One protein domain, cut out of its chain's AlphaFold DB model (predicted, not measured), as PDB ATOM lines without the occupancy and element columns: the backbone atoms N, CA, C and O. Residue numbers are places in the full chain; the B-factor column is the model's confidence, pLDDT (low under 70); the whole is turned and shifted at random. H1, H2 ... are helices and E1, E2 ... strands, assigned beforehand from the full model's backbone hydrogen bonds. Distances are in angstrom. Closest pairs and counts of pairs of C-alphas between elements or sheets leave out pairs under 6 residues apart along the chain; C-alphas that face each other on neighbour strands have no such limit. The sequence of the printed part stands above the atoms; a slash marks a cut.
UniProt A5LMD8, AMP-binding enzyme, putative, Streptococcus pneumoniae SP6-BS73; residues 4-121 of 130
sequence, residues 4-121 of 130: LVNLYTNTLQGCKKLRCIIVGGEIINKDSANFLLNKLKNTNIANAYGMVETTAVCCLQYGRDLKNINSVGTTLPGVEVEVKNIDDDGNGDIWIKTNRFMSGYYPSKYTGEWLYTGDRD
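Overview. This is residues 4 to 121 of the 130 residues of the protein "AMP-binding enzyme, putative" of Streptococcus pneumoniae SP6-BS73 (UniProt A5LMD8). Two small three-stranded sheets stand one after the other along the longest axis, with the strands of E4, E5 and E6 running crosswise to those of E1, E2 and E3. H2 only grazes the sheet E1 E2 E3, and H1 makes the end of the domain far from the sheet E4 E5 E6. You have 118 residues, with two named helices and six named strands in the order H1 E1 H2 E2 E3 E4 E5 E6; under half of the residues are in named elements, and the class is mixed, helices and strands. The sheet E1 E2 E3 is mixed and the sheet E4 E5 E6 antiparallel. The whole is loose, with a radius of gyration of the C-alphas of 17.5 A and spans of 51 by 37 by 27 A.

Arrangement. Begin with E4, residues 79 to 84, E5, residues 91 to 98, and E6, residues 115 to 121: a meander, each strand the antiparallel neighbour of the one before, in a strongly twisted sheet. Look for N 82 and O 95 at 2.9 A between E4 and E5, a hairpin, and for N 94 and O 119 at 2.9 A between E5 and E6, also a hairpin. E3, residues 59 to 63, is only just apart from E4, with closest C-alphas at 8.1 A. E3 forms a hairpin with E2, residues 44 to 49, where N 47 and O 61 are 2.8 A apart. On the other side of E2, E1, residues 20 to 24, is parallel to it, with N 23 and O 46 at 2.9 A. E1, H2 and E2 make a strand-helix-strand unit, two parallel neighbour strands with a helix between, and its crossover is right-handed. H2, residues 30 to 39, only grazes this sheet, with its residues 33 to 37. H1, residues 4 to 14, is close to H2 but not clearly touching: the closest C-alphas, those of Leu 12 and Lys 39, are 7.4 A apart. Every O i to N i+4 pair is within hydrogen-bond range in H2, and 6 of 7 in H1.

Along the chain. Find C-alpha 91 at (46.778, 4.468, -1.914); from there E5 runs 22.4 A to C-alpha 98. E4 is 16.1 A long, E6 15.1 A, E2 16.3 A, E3 13.6 A and E1 13.1 A. H1 runs 16.1 A from C-alpha 4 at (40.562, 21.863, 35.886), and H2 runs 14.3 A. E6 ends at C-alpha 121, (43.003, 4.780, 1.886).

Size, cuts and confidence. The two C-alphas farthest apart, those of Asn 6 and Thr 111, are 52.3 A apart. The printed part has no cut. The links E3 to E4, 15 residues, and E5 to E6, 16 residues, are long; in the first, residues 74 to 75 pair antiparallel with residues 59 to 60 of E3. Mean pLDDT of the printed part is 91.0, with residues 4 to 9 under 70.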
ATOM      1  N   LEU A   4      40.877  22.590  37.123       54.88
ATOM      2  CA  LEU A   4      40.562  21.863  35.886       54.88
ATOM      3  C   LEU A   4      40.551  20.336  36.076       54.88
ATOM      4  O   LEU A   4      39.606  19.676  35.666       54.88
ATOM      5  N   VAL A   5      41.554  19.770  36.755       61.25
ATOM      6  CA  VAL A   5      41.654  18.319  37.004       61.25
ATOM      7  C   VAL A   5      40.496  17.824  37.878       61.25
ATOM      8  O   VAL A   5      39.929  16.759  37.618       61.25
ATOM      9  N   ASN A   6      40.089  18.619  38.871       59.09
ATOM     10  CA  ASN A   6      38.927  18.307  39.708       59.09
ATOM     11  C   ASN A   6      37.610  18.368  38.920       59.09
ATOM     12  O   ASN A   6      36.756  17.505  39.112       59.09
ATOM     13  N   LEU A   7      37.459  19.336  38.007       60.41
ATOM     14  CA  LEU A   7      36.281  19.437  37.142       60.41
ATOM     15  C   LEU A   7      36.127  18.178  36.275       60.41
ATOM     16  O   LEU A   7      35.076  17.546  36.308       60.41
ATOM     17  N   TYR A   8      37.189  17.749  35.584       65.56
ATOM     18  CA  TYR A   8      37.150  16.538  34.752       65.56
ATOM     19  C   TYR A   8      36.845  15.273  35.561       65.56
ATOM     20  O   TYR A   8      36.058  14.429  35.131       65.56
ATOM     21  N   THR A   9      37.435  15.145  36.749       66.25
ATOM     22  CA  THR A   9      37.244  13.963  37.601       66.25
ATOM     23  C   THR A   9      35.803  13.859  38.109       66.25
ATOM     24  O   THR A   9      35.209  12.781  38.057       66.25
ATOM     25  N   ASN A  10      35.214  14.980  38.533       70.50
ATOM     26  CA  ASN A  10      33.830  15.021  39.005       70.50
ATOM     27  C   ASN A  10      32.827  14.778  37.869       70.50
ATOM     28  O   ASN A  10      31.859  14.042  38.063       70.50
ATOM     29  N   THR A  11      33.084  15.309  36.671       78.38
ATOM     30  CA  THR A  11      32.236  15.065  35.495       78.38
ATOM     31  C   THR A  11      32.220  13.582  35.115       78.38
ATOM     32  O   THR A  11      31.154  13.003  34.918       78.38
ATOM     33  N   LEU A  12      33.382  12.917  35.089       83.88
ATOM     34  CA  LEU A  12      33.459  11.494  34.733       83.88
ATOM     35  C   LEU A  12      32.789  10.574  35.761       83.88
ATOM     36  O   LEU A  12      32.273   9.519  35.387       83.88
ATOM     37  N   GLN A  13      32.747  10.967  37.037       81.62
ATOM     38  CA  GLN A  13      32.027  10.223  38.074       81.62
ATOM     39  C   GLN A  13      30.524  10.121  37.752       81.62
ATOM     40  O   GLN A  13      29.931   9.059  37.955       81.62
ATOM     41  N   GLY A  14      29.928  11.187  37.204       86.19
ATOM     42  CA  GLY A  14      28.537  11.196  36.735       86.19
ATOM     43  C   GLY A  14      28.305  10.323  35.496       86.19
ATOM     44  O   GLY A  14      27.207   9.810  35.289       86.19
ATOM     45  N   CYS A  15      29.354  10.066  34.714       89.81
ATOM     46  CA  CYS A  15      29.294   9.298  33.470       89.81
ATOM     47  C   CYS A  15      29.513   7.786  33.648       89.81
ATOM     48  O   CYS A  15      29.622   7.072  32.657       89.81
ATOM     49  N   LYS A  16      29.554   7.246  34.875       87.81
ATOM     50  CA  LYS A  16      29.810   5.806  35.120       87.81
ATOM     51  C   LYS A  16      28.823   4.843  34.443       87.81
ATOM     52  O   LYS A  16      29.153   3.674  34.257       87.81
ATOM     53  N   LYS A  17      27.619   5.321  34.109       92.06
ATOM     54  CA  LYS A  17      26.582   4.560  33.389       92.06
ATOM     55  C   LYS A  17      26.658   4.714  31.865       92.06
ATOM     56  O   LYS A  17      25.870   4.085  31.161       92.06
ATOM     57  N   LEU A  18      27.559   5.554  31.352       94.56
ATOM     58  CA  LEU A  18      27.772   5.699  29.919       94.56
ATOM     59  C   LEU A  18      28.240   4.354  29.350       94.56
ATOM     60  O   LEU A  18      29.077   3.682  29.943       94.56
ATOM     61  N   ARG A  19      27.658   3.947  28.221       95.94
ATOM     62  CA  ARG A  19      27.971   2.665  27.563       95.94
ATOM     63  C   ARG A  19      28.771   2.842  26.282       95.94
ATOM     64  O   ARG A  19      29.440   1.915  25.839       95.94
ATOM     65  N   CYS A  20      28.688   4.016  25.667       95.69
ATOM     66  CA  CYS A  20      29.314   4.286  24.388       95.69
ATOM     67  C   CYS A  20      29.704   5.758  24.285       95.69
ATOM     68  O   CYS A  20      28.940   6.631  24.697       95.69
ATOM     69  N   ILE A  21      30.887   6.003  23.734       95.00
ATOM     70  CA  ILE A  21      31.333   7.299  23.232       95.00
ATOM     71  C   ILE A  21      31.521   7.122  21.730       95.00
ATOM     72  O   ILE A  21      32.326   6.289  21.317       95.00
ATOM     73  N   ILE A  22      30.771   7.877  20.933       94.69
ATOM     74  CA  ILE A  22      30.927   7.905  19.477       94.69
ATOM     75  C   ILE A  22      31.753   9.138  19.138       94.69
ATOM     76  O   ILE A  22      31.444  10.237  19.594       94.69
ATOM     77  N   VAL A  23      32.809   8.933  18.369       93.25
ATOM     78  CA  VAL A  23      33.723   9.963  17.877       93.25
ATOM     79  C   VAL A  23      33.864   9.788  16.374       93.25
ATOM     80  O   VAL A  23      33.803   8.668  15.880       93.25
ATOM     81  N   GLY A  24      34.016  10.886  15.652       91.00
ATOM     82  CA  GLY A  24      34.155  10.892  14.202       91.00
ATOM     83  C   GLY A  24      34.536  12.281  13.711       91.00
ATOM     84  O   GLY A  24      34.564  13.228  14.499       91.00
ATOM     85  N   GLY A  25      34.840  12.393  12.422       87.12
ATOM     86  CA  GLY A  25      35.259  13.646  11.784       87.12
ATOM     87  C   GLY A  25      36.746  13.985  11.937       87.12
ATOM     88  O   GLY A  25      37.237  14.816  11.188       87.12
ATOM     89  N   GLU A  26      37.473  13.320  12.841       88.56
ATOM     90  CA  GLU A  26      38.924  13.466  13.017       88.56
ATOM     91  C   GLU A  26      39.575  12.170  13.531       88.56
ATOM     92  O   GLU A  26      38.901  11.215  13.927       88.56
ATOM     93  N   ILE A  27      40.912  12.157  13.565       89.12
ATOM     94  CA  ILE A  27      41.716  11.078  14.148       89.12
ATOM     95  C   ILE A  27      41.548  11.062  15.673       89.12
ATOM     96  O   ILE A  27      41.767  12.059  16.362       89.12
ATOM     97  N   ILE A  28      41.240   9.891  16.231       89.88
ATOM     98  CA  ILE A  28      41.147   9.720  17.683       89.88
ATOM     99  C   ILE A  28      42.541   9.765  18.317       89.88
ATOM    100  O   ILE A  28      43.408   8.937  18.038       89.88
ATOM    101  N   ASN A  29      42.727  10.661  19.288       90.62
ATOM    102  CA  ASN A  29      43.909  10.642  20.143       90.62
ATOM    103  C   ASN A  29      43.901   9.407  21.073       90.62
ATOM    104  O   ASN A  29      43.059   9.273  21.969       90.62
ATOM    105  N   LYS A  30      44.880   8.514  20.882       91.12
ATOM    106  CA  LYS A  30      44.999   7.242  21.611       91.12
ATOM    107  C   LYS A  30      45.110   7.403  23.127       91.12
ATOM    108  O   LYS A  30      44.526   6.606  23.862       91.12
ATOM    109  N   ASP A  31      45.807   8.428  23.606       91.94
ATOM    110  CA  ASP A  31      45.979   8.660  25.044       91.94
ATOM    111  C   ASP A  31      44.666   9.084  25.705       91.94
ATOM    112  O   ASP A  31      44.309   8.580  26.774       91.94
ATOM    113  N   SER A  32      43.891   9.929  25.028       90.75
ATOM    114  CA  SER A  32      42.554  10.342  25.463       90.75
ATOM    115  C   SER A  32      41.584   9.159  25.488       90.75
ATOM    116  O   SER A  32      40.870   8.963  26.474       90.75
ATOM    117  N   ALA A  33      41.605   8.315  24.452       93.12
ATOM    118  CA  ALA A  33      40.811   7.089  24.405       93.12
ATOM    119  C   ALA A  33      41.171   6.132  25.556       93.12
ATOM    120  O   ALA A  33      40.288   5.674  26.285       93.12
ATOM    121  N   ASN A  34      42.466   5.889  25.784       93.50
ATOM    122  CA  ASN A  34      42.955   5.081  26.904       93.50
ATOM    123  C   ASN A  34      42.505   5.643  28.254       93.50
ATOM    124  O   ASN A  34      42.012   4.901  29.106       93.50
ATOM    125  N   PHE A  35      42.651   6.952  28.461       91.94
ATOM    126  CA  PHE A  35      42.229   7.618  29.687       91.94
ATOM    127  C   PHE A  35      40.732   7.408  29.956       91.94
ATOM    128  O   PHE A  35      40.356   6.977  31.051       91.94
ATOM    129  N   LEU A  36      39.881   7.634  28.950       92.19
ATOM    130  CA  LEU A  36      38.431   7.477  29.065       92.19
ATOM    131  C   LEU A  36      38.027   6.022  29.324       92.19
ATOM    132  O   LEU A  36      37.272   5.764  30.262       92.19
ATOM    133  N   LEU A  37      38.571   5.061  28.572       93.44
ATOM    134  CA  LEU A  37      38.293   3.632  28.770       93.44
ATOM    135  C   LEU A  37      38.776   3.128  30.136       93.44
ATOM    136  O   LEU A  37      38.150   2.244  30.737       93.44
ATOM    137  N   ASN A  38      39.868   3.693  30.655       92.25
ATOM    138  CA  ASN A  38      40.382   3.358  31.975       92.25
ATOM    139  C   ASN A  38      39.494   3.889  33.101       92.25
ATOM    140  O   ASN A  38      39.332   3.185  34.101       92.25
ATOM    141  N   LYS A  39      38.919   5.087  32.950       91.56
ATOM    142  CA  LYS A  39      38.025   5.701  33.946       91.56
ATOM    143  C   LYS A  39      36.593   5.171  33.867       91.56
ATOM    144  O   LYS A  39      35.954   5.005  34.902       91.56
ATOM    145  N   LEU A  40      36.111   4.857  32.668       93.38
ATOM    146  CA  LEU A  40      34.757   4.379  32.409       93.38
ATOM    147  C   LEU A  40      34.798   2.902  31.984       93.38
ATOM    148  O   LEU A  40      34.852   2.555  30.802       93.38
ATOM    149  N   LYS A  41      34.802   2.002  32.974       91.56
ATOM    150  CA  LYS A  41      35.001   0.555  32.761       91.56
ATOM    151  C   LYS A  41      33.908  -0.125  31.925       91.56
ATOM    152  O   LYS A  41      34.195  -1.135  31.298       91.56
ATOM    153  N   ASN A  42      32.709   0.457  31.871       92.31
ATOM    154  CA  ASN A  42      31.558  -0.072  31.126       92.31
ATOM    155  C   ASN A  42      31.317   0.641  29.782       92.31
ATOM    156  O   ASN A  42      30.305   0.395  29.131       92.31
ATOM    157  N   THR A  43      32.224   1.536  29.378       95.62
ATOM    158  CA  THR A  43      32.106   2.313  28.141       95.62
ATOM    159  C   THR A  43      32.897   1.666  27.013       95.62
ATOM    160  O   THR A  43      34.043   1.270  27.210       95.62
ATOM    161  N   ASN A  44      32.320   1.628  25.819       95.81
ATOM    162  CA  ASN A  44      33.020   1.336  24.570       95.81
ATOM    163  C   ASN A  44      33.241   2.631  23.778       95.81
ATOM    164  O   ASN A  44      32.483   3.590  23.935       95.81
ATOM    165  N   ILE A  45      34.258   2.662  22.924       95.62
ATOM    166  CA  ILE A  45      34.464   3.747  21.961       95.62
ATOM    167  C   ILE A  45      34.034   3.248  20.584       95.62
ATOM    168  O   ILE A  45      34.276   2.092  20.237       95.62
ATOM    169  N   ALA A  46      33.366   4.113  19.832       94.69
ATOM    170  CA  ALA A  46      33.021   3.889  18.441       94.69
ATOM    171  C   ALA A  46      33.708   4.960  17.580       94.69
ATOM    172  O   ALA A  46      33.374   6.137  17.720       94.69
ATOM    173  N   ASN A  47      34.671   4.566  16.743       94.31
ATOM    174  CA  ASN A  47      35.286   5.436  15.738       94.31
ATOM    175  C   ASN A  47      34.441   5.391  14.468       94.31
ATOM    176  O   ASN A  47      34.370   4.346  13.822       94.31
ATOM    177  N   ALA A  48      33.764   6.486  14.160       94.75
ATOM    178  CA  ALA A  48      32.800   6.590  13.084       94.75
ATOM    179  C   ALA A  48      33.369   7.420  11.936       94.75
ATOM    180  O   ALA A  48      33.845   8.539  12.137       94.75
ATOM    181  N   TYR A  49      33.237   6.898  10.723       95.00
ATOM    182  CA  TYR A  49      33.532   7.623   9.495       95.00
ATOM    183  C   TYR A  49      32.312   7.685   8.597       95.00
ATOM    184  O   TYR A  49      31.556   6.720   8.479       95.00
ATOM    185  N   GLY A  50      32.156   8.820   7.936       94.31
ATOM    186  CA  GLY A  50      31.172   9.079   6.906       94.31
ATOM    187  C   GLY A  50      31.094  10.578   6.656       94.31
ATOM    188  O   GLY A  50      31.917  11.351   7.146       94.31
ATOM    189  N   MET A  51      30.097  10.981   5.883       95.31
ATOM    190  CA  MET A  51      29.937  12.352   5.419       95.31
ATOM    191  C   MET A  51      28.470  12.756   5.454       95.31
ATOM    192  O   MET A  51      27.573  11.928   5.645       95.31
ATOM    193  N   VAL A  52      28.210  14.044   5.266       94.94
ATOM    194  CA  VAL A  52      26.839  14.564   5.258       94.94
ATOM    195  C   VAL A  52      26.038  13.904   4.136       94.94
ATOM    196  O   VAL A  52      24.909  13.471   4.353       94.94
ATOM    197  N   GLU A  53      26.662  13.723   2.977       96.56
ATOM    198  CA  GLU A  53      26.102  13.151   1.759       96.56
ATOM    199  C   GLU A  53      25.658  11.693   1.918       96.56
ATOM    200  O   GLU A  53      24.855  11.219   1.118       96.56
ATOM    201  N   THR A  54      26.106  10.993   2.964       94.56
ATOM    202  CA  THR A  54      25.759   9.592   3.255       94.56
ATOM    203  C   THR A  54      24.959   9.411   4.551       94.56
ATOM    204  O   THR A  54      24.829   8.293   5.055       94.56
ATOM    205  N   THR A  55      24.392  10.488   5.107       92.69
ATOM    206  CA  THR A  55      23.708  10.478   6.416       92.69
ATOM    207  C   THR A  55      24.658  10.138   7.580       92.69
ATOM    208  O   THR A  55      24.384   9.275   8.418       92.69
ATOM    209  N   ALA A  56      25.780  10.855   7.643       89.94
ATOM    210  CA  ALA A  56      26.770  10.904   8.722       89.94
ATOM    211  C   ALA A  56      27.712   9.699   8.877       89.94
ATOM    212  O   ALA A  56      28.919   9.907   8.883       89.94
ATOM    213  N   VAL A  57      27.219   8.465   9.039       94.75
ATOM    214  CA  VAL A  57      28.085   7.301   9.347       94.75
ATOM    215  C   VAL A  57      27.943   6.202   8.301       94.75
ATOM    216  O   VAL A  57      26.838   5.732   8.016       94.75
ATOM    217  N   CYS A  58      29.081   5.760   7.774       94.69
ATOM    218  CA  CYS A  58      29.252   4.677   6.808       94.69
ATOM    219  C   CYS A  58      30.061   3.510   7.369       94.69
ATOM    220  O   CYS A  58      29.680   2.366   7.133       94.69
ATOM    221  N   CYS A  59      31.124   3.797   8.123       93.69
ATOM    222  CA  CYS A  59      31.987   2.799   8.749       93.69
ATOM    223  C   CYS A  59      32.059   3.033  10.260       93.69
ATOM    224  O   CYS A  59      31.971   4.180  10.716       93.69
ATOM    225  N   LEU A  60      32.182   1.952  11.034       93.31
ATOM    226  CA  LEU A  60      32.281   2.029  12.489       93.31
ATOM    227  C   LEU A  60      33.253   0.991  13.069       93.31
ATOM    228  O   LEU A  60      33.019  -0.212  12.974       93.31
ATOM    229  N   GLN A  61      34.287   1.447  13.780       92.94
ATOM    230  CA  GLN A  61      35.108   0.598  14.649       92.94
ATOM    231  C   GLN A  61      34.578   0.696  16.075       92.94
ATOM    232  O   GLN A  61      34.692   1.746  16.700       92.94
ATOM    233  N   TYR A  62      34.035  -0.391  16.618       93.56
ATOM    234  CA  TYR A  62      33.434  -0.402  17.953       93.56
ATOM    235  C   TYR A  62      34.181  -1.317  18.922       93.56
ATOM    236  O   TYR A  62      34.405  -2.492  18.638       93.56
ATOM    237  N   GLY A  63      34.501  -0.809  20.110       93.94
ATOM    238  CA  GLY A  63      34.983  -1.639  21.208       93.94
ATOM    239  C   GLY A  63      35.859  -0.902  22.212       93.94
ATOM    240  O   GLY A  63      35.848   0.323  22.319       93.94
ATOM    241  N   ARG A  64      36.610  -1.685  22.990       94.06
ATOM    242  CA  ARG A  64      37.626  -1.188  23.937       94.06
ATOM    243  C   ARG A  64      39.049  -1.483  23.474       94.06
ATOM    244  O   ARG A  64      39.981  -0.905  24.023       94.06
ATOM    245  N   ASP A  65      39.219  -2.395  22.516       90.81
ATOM    246  CA  ASP A  65      40.527  -2.695  21.942       90.81
ATOM    247  C   ASP A  65      40.923  -1.571  20.979       90.81
ATOM    248  O   ASP A  65      40.235  -1.302  19.995       90.81
ATOM    249  N   LEU A  66      42.033  -0.906  21.293       89.19
ATOM    250  CA  LEU A  66      42.576   0.209  20.522       89.19
ATOM    251  C   LEU A  66      43.683  -0.228  19.549       89.19
ATOM    252  O   LEU A  66      44.401   0.630  19.035       89.19
ATOM    253  N   LYS A  67      43.870  -1.534  19.298       88.19
ATOM    254  CA  LYS A  67      44.821  -2.030  18.281       88.19
ATOM    255  C   LYS A  67      44.574  -1.402  16.910       88.19
ATOM    256  O   LYS A  67      45.523  -0.955  16.277       88.19
ATOM    257  N   ASN A  68      43.304  -1.282  16.526       85.31
ATOM    258  CA  ASN A  68      42.875  -0.722  15.246       85.31
ATOM    259  C   ASN A  68      42.341   0.713  15.397       85.31
ATOM    260  O   ASN A  68      41.424   1.106  14.692       85.31
ATOM    261  N   ILE A  69      42.882   1.511  16.328       87.31
ATOM    262  CA  ILE A  69      42.404   2.890  16.562       87.31
ATOM    263  C   ILE A  69      42.562   3.816  15.345       87.31
ATOM    264  O   ILE A  69      41.818   4.781  15.212       87.31
ATOM    265  N   ASN A  70      43.501   3.502  14.448       87.44
ATOM    266  CA  ASN A  70      43.716   4.229  13.193       87.44
ATOM    267  C   ASN A  70      42.777   3.768  12.065       87.44
ATOM    268  O   ASN A  70      42.894   4.244  10.942       87.44
ATOM    269  N   SER A  71      41.892   2.817  12.355       89.50
ATOM    270  CA  SER A  71      40.833   2.376  11.463       89.50
ATOM    271  C   SER A  71      39.493   2.902  11.969       89.50
ATOM    272  O   SER A  71      39.254   3.054  13.173       89.50
ATOM    273  N   VAL A  72      38.607   3.162  11.021       91.62
ATOM    274  CA  VAL A  72      37.207   3.520  11.230       91.62
ATOM    275  C   VAL A  72      36.291   2.306  11.054       91.62
ATOM    276  O   VAL A  72      35.074   2.446  11.058       91.62
ATOM    277  N   GLY A  73      36.862   1.103  10.976       91.56
ATOM    278  CA  GLY A  73      36.155  -0.161  11.107       91.56
ATOM    279  C   GLY A  73      35.605  -0.700   9.798       91.56
ATOM    280  O   GLY A  73      36.111  -0.428   8.710       91.56
ATOM    281  N   THR A  74      34.548  -1.490   9.935       91.62
ATOM    282  CA  THR A  74      33.824  -2.090   8.817       91.62
ATOM    283  C   THR A  74      32.596  -1.263   8.458       91.62
ATOM    284  O   THR A  74      32.158  -0.387   9.213       91.62
ATOM    285  N   THR A  75      32.027  -1.545   7.292       93.38
ATOM    286  CA  THR A  75      30.835  -0.863   6.800       93.38
ATOM    287  C   THR A  75      29.596  -1.188   7.635       93.38
ATOM    288  O   THR A  75      29.408  -2.303   8.131       93.38
ATOM    289  N   LEU A  76      28.711  -0.200   7.787       93.50
ATOM    290  CA  LEU A  76      27.360  -0.421   8.296       93.50
ATOM    291  C   LEU A  76      26.530  -1.244   7.292       93.50
ATOM    292  O   LEU A  76      26.812  -1.224   6.092       93.50
ATOM    293  N   PRO A  77      25.456  -1.925   7.739       93.06
ATOM    294  CA  PRO A  77      24.558  -2.638   6.835       93.06
ATOM    295  C   PRO A  77      24.034  -1.746   5.700       93.06
ATOM    296  O   PRO A  77      23.567  -0.633   5.942       93.06
ATOM    297  N   GLY A  78      24.097  -2.244   4.461       93.56
ATOM    298  CA  GLY A  78      23.670  -1.495   3.272       93.56
ATOM    299  C   GLY A  78      24.648  -0.400   2.822       93.56
ATOM    300  O   GLY A  78      24.249   0.509   2.090       93.56
ATOM    301  N   VAL A  79      25.902  -0.455   3.281       95.25
ATOM    302  CA  VAL A  79      27.008   0.367   2.782       95.25
ATOM    303  C   VAL A  79      28.038  -0.529   2.111       95.25
ATOM    304  O   VAL A  79      28.533  -1.486   2.705       95.25
ATOM    305  N   GLU A  80      28.387  -0.161   0.890       94.50
ATOM    306  CA  GLU A  80      29.490  -0.730   0.133       94.50
ATOM    307  C   GLU A  80      30.585   0.326  -0.015       94.50
ATOM    308  O   GLU A  80      30.302   1.518  -0.175       94.50
ATOM    309  N   VAL A  81      31.836  -0.118   0.057       92.88
ATOM    310  CA  VAL A  81      33.025   0.722  -0.078       92.88
ATOM    311  C   VAL A  81      33.942   0.081  -1.106       92.88
ATOM    312  O   VAL A  81      34.237  -1.109  -1.023       92.88
ATOM    313  N   GLU A  82      34.440   0.891  -2.034       92.19
ATOM    314  CA  GLU A  82      35.479   0.506  -2.983       92.19
ATOM    315  C   GLU A  82      36.648   1.491  -2.922       92.19
ATOM    316  O   GLU A  82      36.444   2.700  -2.848       92.19
ATOM    317  N   VAL A  83      37.874   0.967  -3.007       91.94
ATOM    318  CA  VAL A  83      39.093   1.768  -3.187       91.94
ATOM    319  C   VAL A  83      39.516   1.672  -4.654       91.94
ATOM    320  O   VAL A  83      39.892   0.594  -5.129       91.94
ATOM    321  N   LYS A  84      39.405   2.787  -5.382       91.88
ATOM    322  CA  LYS A  84      39.670   2.920  -6.830       91.88
ATOM    323  C   LYS A  84      40.923   3.760  -7.072       91.88
ATOM    324  O   LYS A  84      41.446   4.347  -6.139       91.88
ATOM    325  N   ASN A  85      41.401   3.828  -8.317       93.94
ATOM    326  CA  ASN A  85      42.514   4.708  -8.719       93.94
ATOM    327  C   ASN A  85      43.751   4.586  -7.808       93.94
ATOM    328  O   ASN A  85      44.236   5.568  -7.252       93.94
ATOM    329  N   ILE A  86      44.205   3.351  -7.600       93.00
ATOM    330  CA  ILE A  86      45.328   3.051  -6.710       93.00
ATOM    331  C   ILE A  86      46.624   3.537  -7.361       93.00
ATOM    332  O   ILE A  86      46.878   3.204  -8.519       93.00
ATOM    333  N   ASP A  87      47.412   4.313  -6.624       93.12
ATOM    334  CA  ASP A  87      48.732   4.785  -7.041       93.12
ATOM    335  C   ASP A  87      49.851   3.778  -6.725       93.12
ATOM    336  O   ASP A  87      49.622   2.716  -6.140       93.12
ATOM    337  N   ASP A  88      51.077   4.120  -7.126       93.06
ATOM    338  CA  ASP A  88      52.264   3.275  -6.942       93.06
ATOM    339  C   ASP A  88      52.599   3.022  -5.455       93.06
ATOM    340  O   ASP A  88      53.219   2.007  -5.130       93.06
ATOM    341  N   ASP A  89      52.132   3.885  -4.543       90.06
ATOM    342  CA  ASP A  89      52.277   3.740  -3.086       90.06
ATOM    343  C   ASP A  89      51.153   2.880  -2.459       90.06
ATOM    344  O   ASP A  89      51.122   2.642  -1.245       90.06
ATOM    345  N   GLY A  90      50.214   2.387  -3.274       88.88
ATOM    346  CA  GLY A  90      49.100   1.539  -2.853       88.88
ATOM    347  C   GLY A  90      47.901   2.299  -2.280       88.88
ATOM    348  O   GLY A  90      46.984   1.664  -1.749       88.88
ATOM    349  N   ASN A  91      47.877   3.630  -2.391       91.06
ATOM    350  CA  ASN A  91      46.778   4.468  -1.914       91.06
ATOM    351  C   ASN A  91      45.775   4.718  -3.042       91.06
ATOM    352  O   ASN A  91      46.151   5.062  -4.159       91.06
ATOM    353  N   GLY A  92      44.484   4.587  -2.756       93.38
ATOM    354  CA  GLY A  92      43.422   4.828  -3.728       93.38
ATOM    355  C   GLY A  92      42.304   5.695  -3.173       93.38
ATOM    356  O   GLY A  92      42.207   5.922  -1.973       93.38
ATOM    357  N   ASP A  93      41.463   6.172  -4.077       95.94
ATOM    358  CA  ASP A  93      40.267   6.957  -3.802       95.94
ATOM    359  C   ASP A  93      39.172   6.093  -3.184       95.94
ATOM    360  O   ASP A  93      38.828   5.039  -3.729       95.94
ATOM    361  N   ILE A  94      38.571   6.565  -2.096       95.00
ATOM    362  CA  ILE A  94      37.432   5.901  -1.470       95.00
ATOM    363  C   ILE A  94      36.149   6.290  -2.217       95.00
ATOM    364  O   ILE A  94      35.871   7.458  -2.497       95.00
ATOM    365  N   TRP A  95      35.347   5.281  -2.540       95.88
ATOM    366  CA  TRP A  95      34.019   5.422  -3.122       95.88
ATOM    367  C   TRP A  95      33.013   4.669  -2.268       95.88
ATOM    368  O   TRP A  95      33.270   3.546  -1.840       95.88
ATOM    369  N   ILE A  96      31.851   5.276  -2.046       96.00
ATOM    370  CA  ILE A  96      30.787   4.709  -1.217       96.00
ATOM    371  C   ILE A  96      29.545   4.490  -2.069       96.00
ATOM    372  O   ILE A  96      29.205   5.346  -2.879       96.00
ATOM    373  N   LYS A  97      28.841   3.380  -1.846       95.94
ATOM    374  CA  LYS A  97      27.478   3.137  -2.329       95.94
ATOM    375  C   LYS A  97      26.578   2.810  -1.147       95.94
ATOM    376  O   LYS A  97      26.908   1.980  -0.305       95.94
ATOM    377  N   THR A  98      25.441   3.496  -1.045       95.62
ATOM    378  CA  THR A  98      24.456   3.242   0.012       95.62
ATOM    379  C   THR A  98      23.062   3.702  -0.402       95.62
ATOM    380  O   THR A  98      22.904   4.610  -1.213       95.62
ATOM    381  N   ASN A  99      22.025   3.119   0.198       92.44
ATOM    382  CA  ASN A  99      20.640   3.579   0.048       92.44
ATOM    383  C   ASN A  99      20.307   4.818   0.908       92.44
ATOM    384  O   ASN A  99      19.154   5.236   0.957       92.44
ATOM    385  N   ARG A 100      21.304   5.388   1.599       92.44
ATOM    386  CA  ARG A 100      21.180   6.532   2.519       92.44
ATOM    387  C   ARG A 100      21.791   7.824   1.972       92.44
ATOM    388  O   ARG A 100      22.153   8.704   2.755       92.44
ATOM    389  N   PHE A 101      21.958   7.937   0.655       95.88
ATOM    390  CA  PHE A 101      22.460   9.175   0.069       95.88
ATOM    391  C   PHE A 101      21.501  10.338   0.313       95.88
ATOM    392  O   PHE A 101      20.284  10.216   0.156       95.88
ATOM    393  N   MET A 102      22.074  11.492   0.644       95.25
ATOM    394  CA  MET A 102      21.380  12.764   0.504       95.25
ATOM    395  C   MET A 102      21.051  13.000  -0.969       95.25
ATOM    396  O   MET A 102      21.756  12.544  -1.868       95.25
ATOM    397  N   SER A 103      20.009  13.784  -1.237       95.19
ATOM    398  CA  SER A 103      19.585  14.077  -2.610       95.19
ATOM    399  C   SER A 103      20.549  14.975  -3.396       95.19
ATOM    400  O   SER A 103      20.231  15.309  -4.531       95.19
ATOM    401  N   GLY A 104      21.694  15.364  -2.831       94.69
ATOM    402  CA  GLY A 104      22.663  16.303  -3.401       94.69
ATOM    403  C   GLY A 104      22.653  17.672  -2.719       94.69
ATOM    404  O   GLY A 104      21.847  17.945  -1.827       94.69
ATOM    405  N   TYR A 105      23.572  18.539  -3.138       95.69
ATOM    406  CA  TYR A 105      23.650  19.925  -2.684       95.69
ATOM    407  C   TYR A 105      22.727  20.817  -3.503       95.69
ATOM    408  O   TYR A 105      22.890  20.907  -4.716       95.69
ATOM    409  N   TYR A 106      21.806  21.531  -2.852       94.75
ATOM    410  CA  TYR A 106      20.916  22.471  -3.538       94.75
ATOM    411  C   TYR A 106      21.704  23.494  -4.389       94.75
ATOM    412  O   TYR A 106      22.682  24.055  -3.891       94.75
ATOM    413  N   PRO A 107      21.273  23.794  -5.633       95.88
ATOM    414  CA  PRO A 107      20.073  23.299  -6.328       95.88
ATOM    415  C   PRO A 107      20.266  21.975  -7.087       95.88
ATOM    416  O   PRO A 107      19.332  21.477  -7.718       95.88
ATOM    417  N   SER A 108      21.463  21.405  -7.041       95.75
ATOM    418  CA  SER A 108      21.835  20.188  -7.754       95.75
ATOM    419  C   SER A 108      21.281  18.937  -7.076       95.75
ATOM    420  O   SER A 108      21.242  18.823  -5.849       95.75
ATOM    421  N   LYS A 109      20.889  17.954  -7.893       95.19
ATOM    422  CA  LYS A 109      20.528  16.620  -7.412       95.19
ATOM    423  C   LYS A 109      21.645  15.626  -7.686       95.19
ATOM    424  O   LYS A 109      22.212  15.623  -8.776       95.19
ATOM    425  N   TYR A 110      21.923  14.770  -6.715       95.00
ATOM    426  CA  TYR A 110      22.788  13.614  -6.885       95.00
ATOM    427  C   TYR A 110      21.950  12.413  -7.339       95.00
ATOM    428  O   TYR A 110      20.935  12.085  -6.727       95.00
ATOM    429  N   THR A 111      22.365  11.778  -8.434       94.25
ATOM    430  CA  THR A 111      21.680  10.620  -9.038       94.25
ATOM    431  C   THR A 111      22.633   9.457  -9.304       94.25
ATOM    432  O   THR A 111      22.291   8.542 -10.050       94.25
ATOM    433  N   GLY A 112      23.853   9.518  -8.766       95.19
ATOM    434  CA  GLY A 112      24.838   8.457  -8.927       95.19
ATOM    435  C   GLY A 112      24.548   7.265  -8.016       95.19
ATOM    436  O   GLY A 112      23.892   7.392  -6.985       95.19
ATOM    437  N   GLU A 113      25.063   6.097  -8.394       95.81
ATOM    438  CA  GLU A 113      25.066   4.923  -7.513       95.81
ATOM    439  C   GLU A 113      26.268   4.894  -6.563       95.81
ATOM    440  O   GLU A 113      26.191   4.288  -5.498       95.81
ATOM    441  N   TRP A 114      27.375   5.526  -6.960       97.06
ATOM    442  CA  TRP A 114      28.633   5.579  -6.219       97.06
ATOM    443  C   TRP A 114      29.076   7.023  -6.036       97.06
ATOM    444  O   TRP A 114      29.155   7.787  -7.005       97.06
ATOM    445  N   LEU A 115      29.374   7.399  -4.799       96.81
ATOM    446  CA  LEU A 115      29.824   8.731  -4.426       96.81
ATOM    447  C   LEU A 115      31.327   8.693  -4.154       96.81
ATOM    448  O   LEU A 115      31.786   7.898  -3.332       96.81
ATOM    449  N   TYR A 116      32.076   9.549  -4.844       96.44
ATOM    450  CA  TYR A 116      33.479   9.801  -4.532       96.44
ATOM    451  C   TYR A 116      33.568  10.632  -3.258       96.44
ATOM    452  O   TYR A 116      32.919  11.672  -3.165       96.44
ATOM    453  N   THR A 117      34.361  10.177  -2.291       95.81
ATOM    454  CA  THR A 117      34.437  10.837  -0.987       95.81
ATOM    455  C   THR A 117      35.417  12.005  -0.946       95.81
ATOM    456  O   THR A 117      35.292  12.864  -0.082       95.81
ATOM    457  N   GLY A 118      36.400  12.035  -1.852       96.19
ATOM    458  CA  GLY A 118      37.567  12.915  -1.734       96.19
ATOM    459  C   GLY A 118      38.659  12.380  -0.798       96.19
ATOM    460  O   GLY A 118      39.764  12.916  -0.796       96.19
ATOM    461  N   ASP A 119      38.380  11.312  -0.047       94.81
ATOM    462  CA  ASP A 119      39.327  10.675   0.868       94.81
ATOM    463  C   ASP A 119      40.082   9.530   0.188       94.81
ATOM    464  O   ASP A 119      39.615   8.935  -0.790       94.81
ATOM    465  N   ARG A 120      41.249   9.190   0.745       93.06
ATOM    466  CA  ARG A 120      42.108   8.114   0.243       93.06
ATOM    467  C   ARG A 120      42.463   7.126   1.347       93.06
ATOM    468  O   ARG A 120      42.694   7.529   2.484       93.06
ATOM    469  N   ASP A 121      42.547   5.849   0.991       89.38
ATOM    470  CA  ASP A 121      43.003   4.780   1.886       89.38
ATOM    471  C   ASP A 121      43.849   3.752   1.124       89.38
ATOM    472  O   ASP A 121      43.822   3.669  -0.109       89.38
TER     473      ASP A 121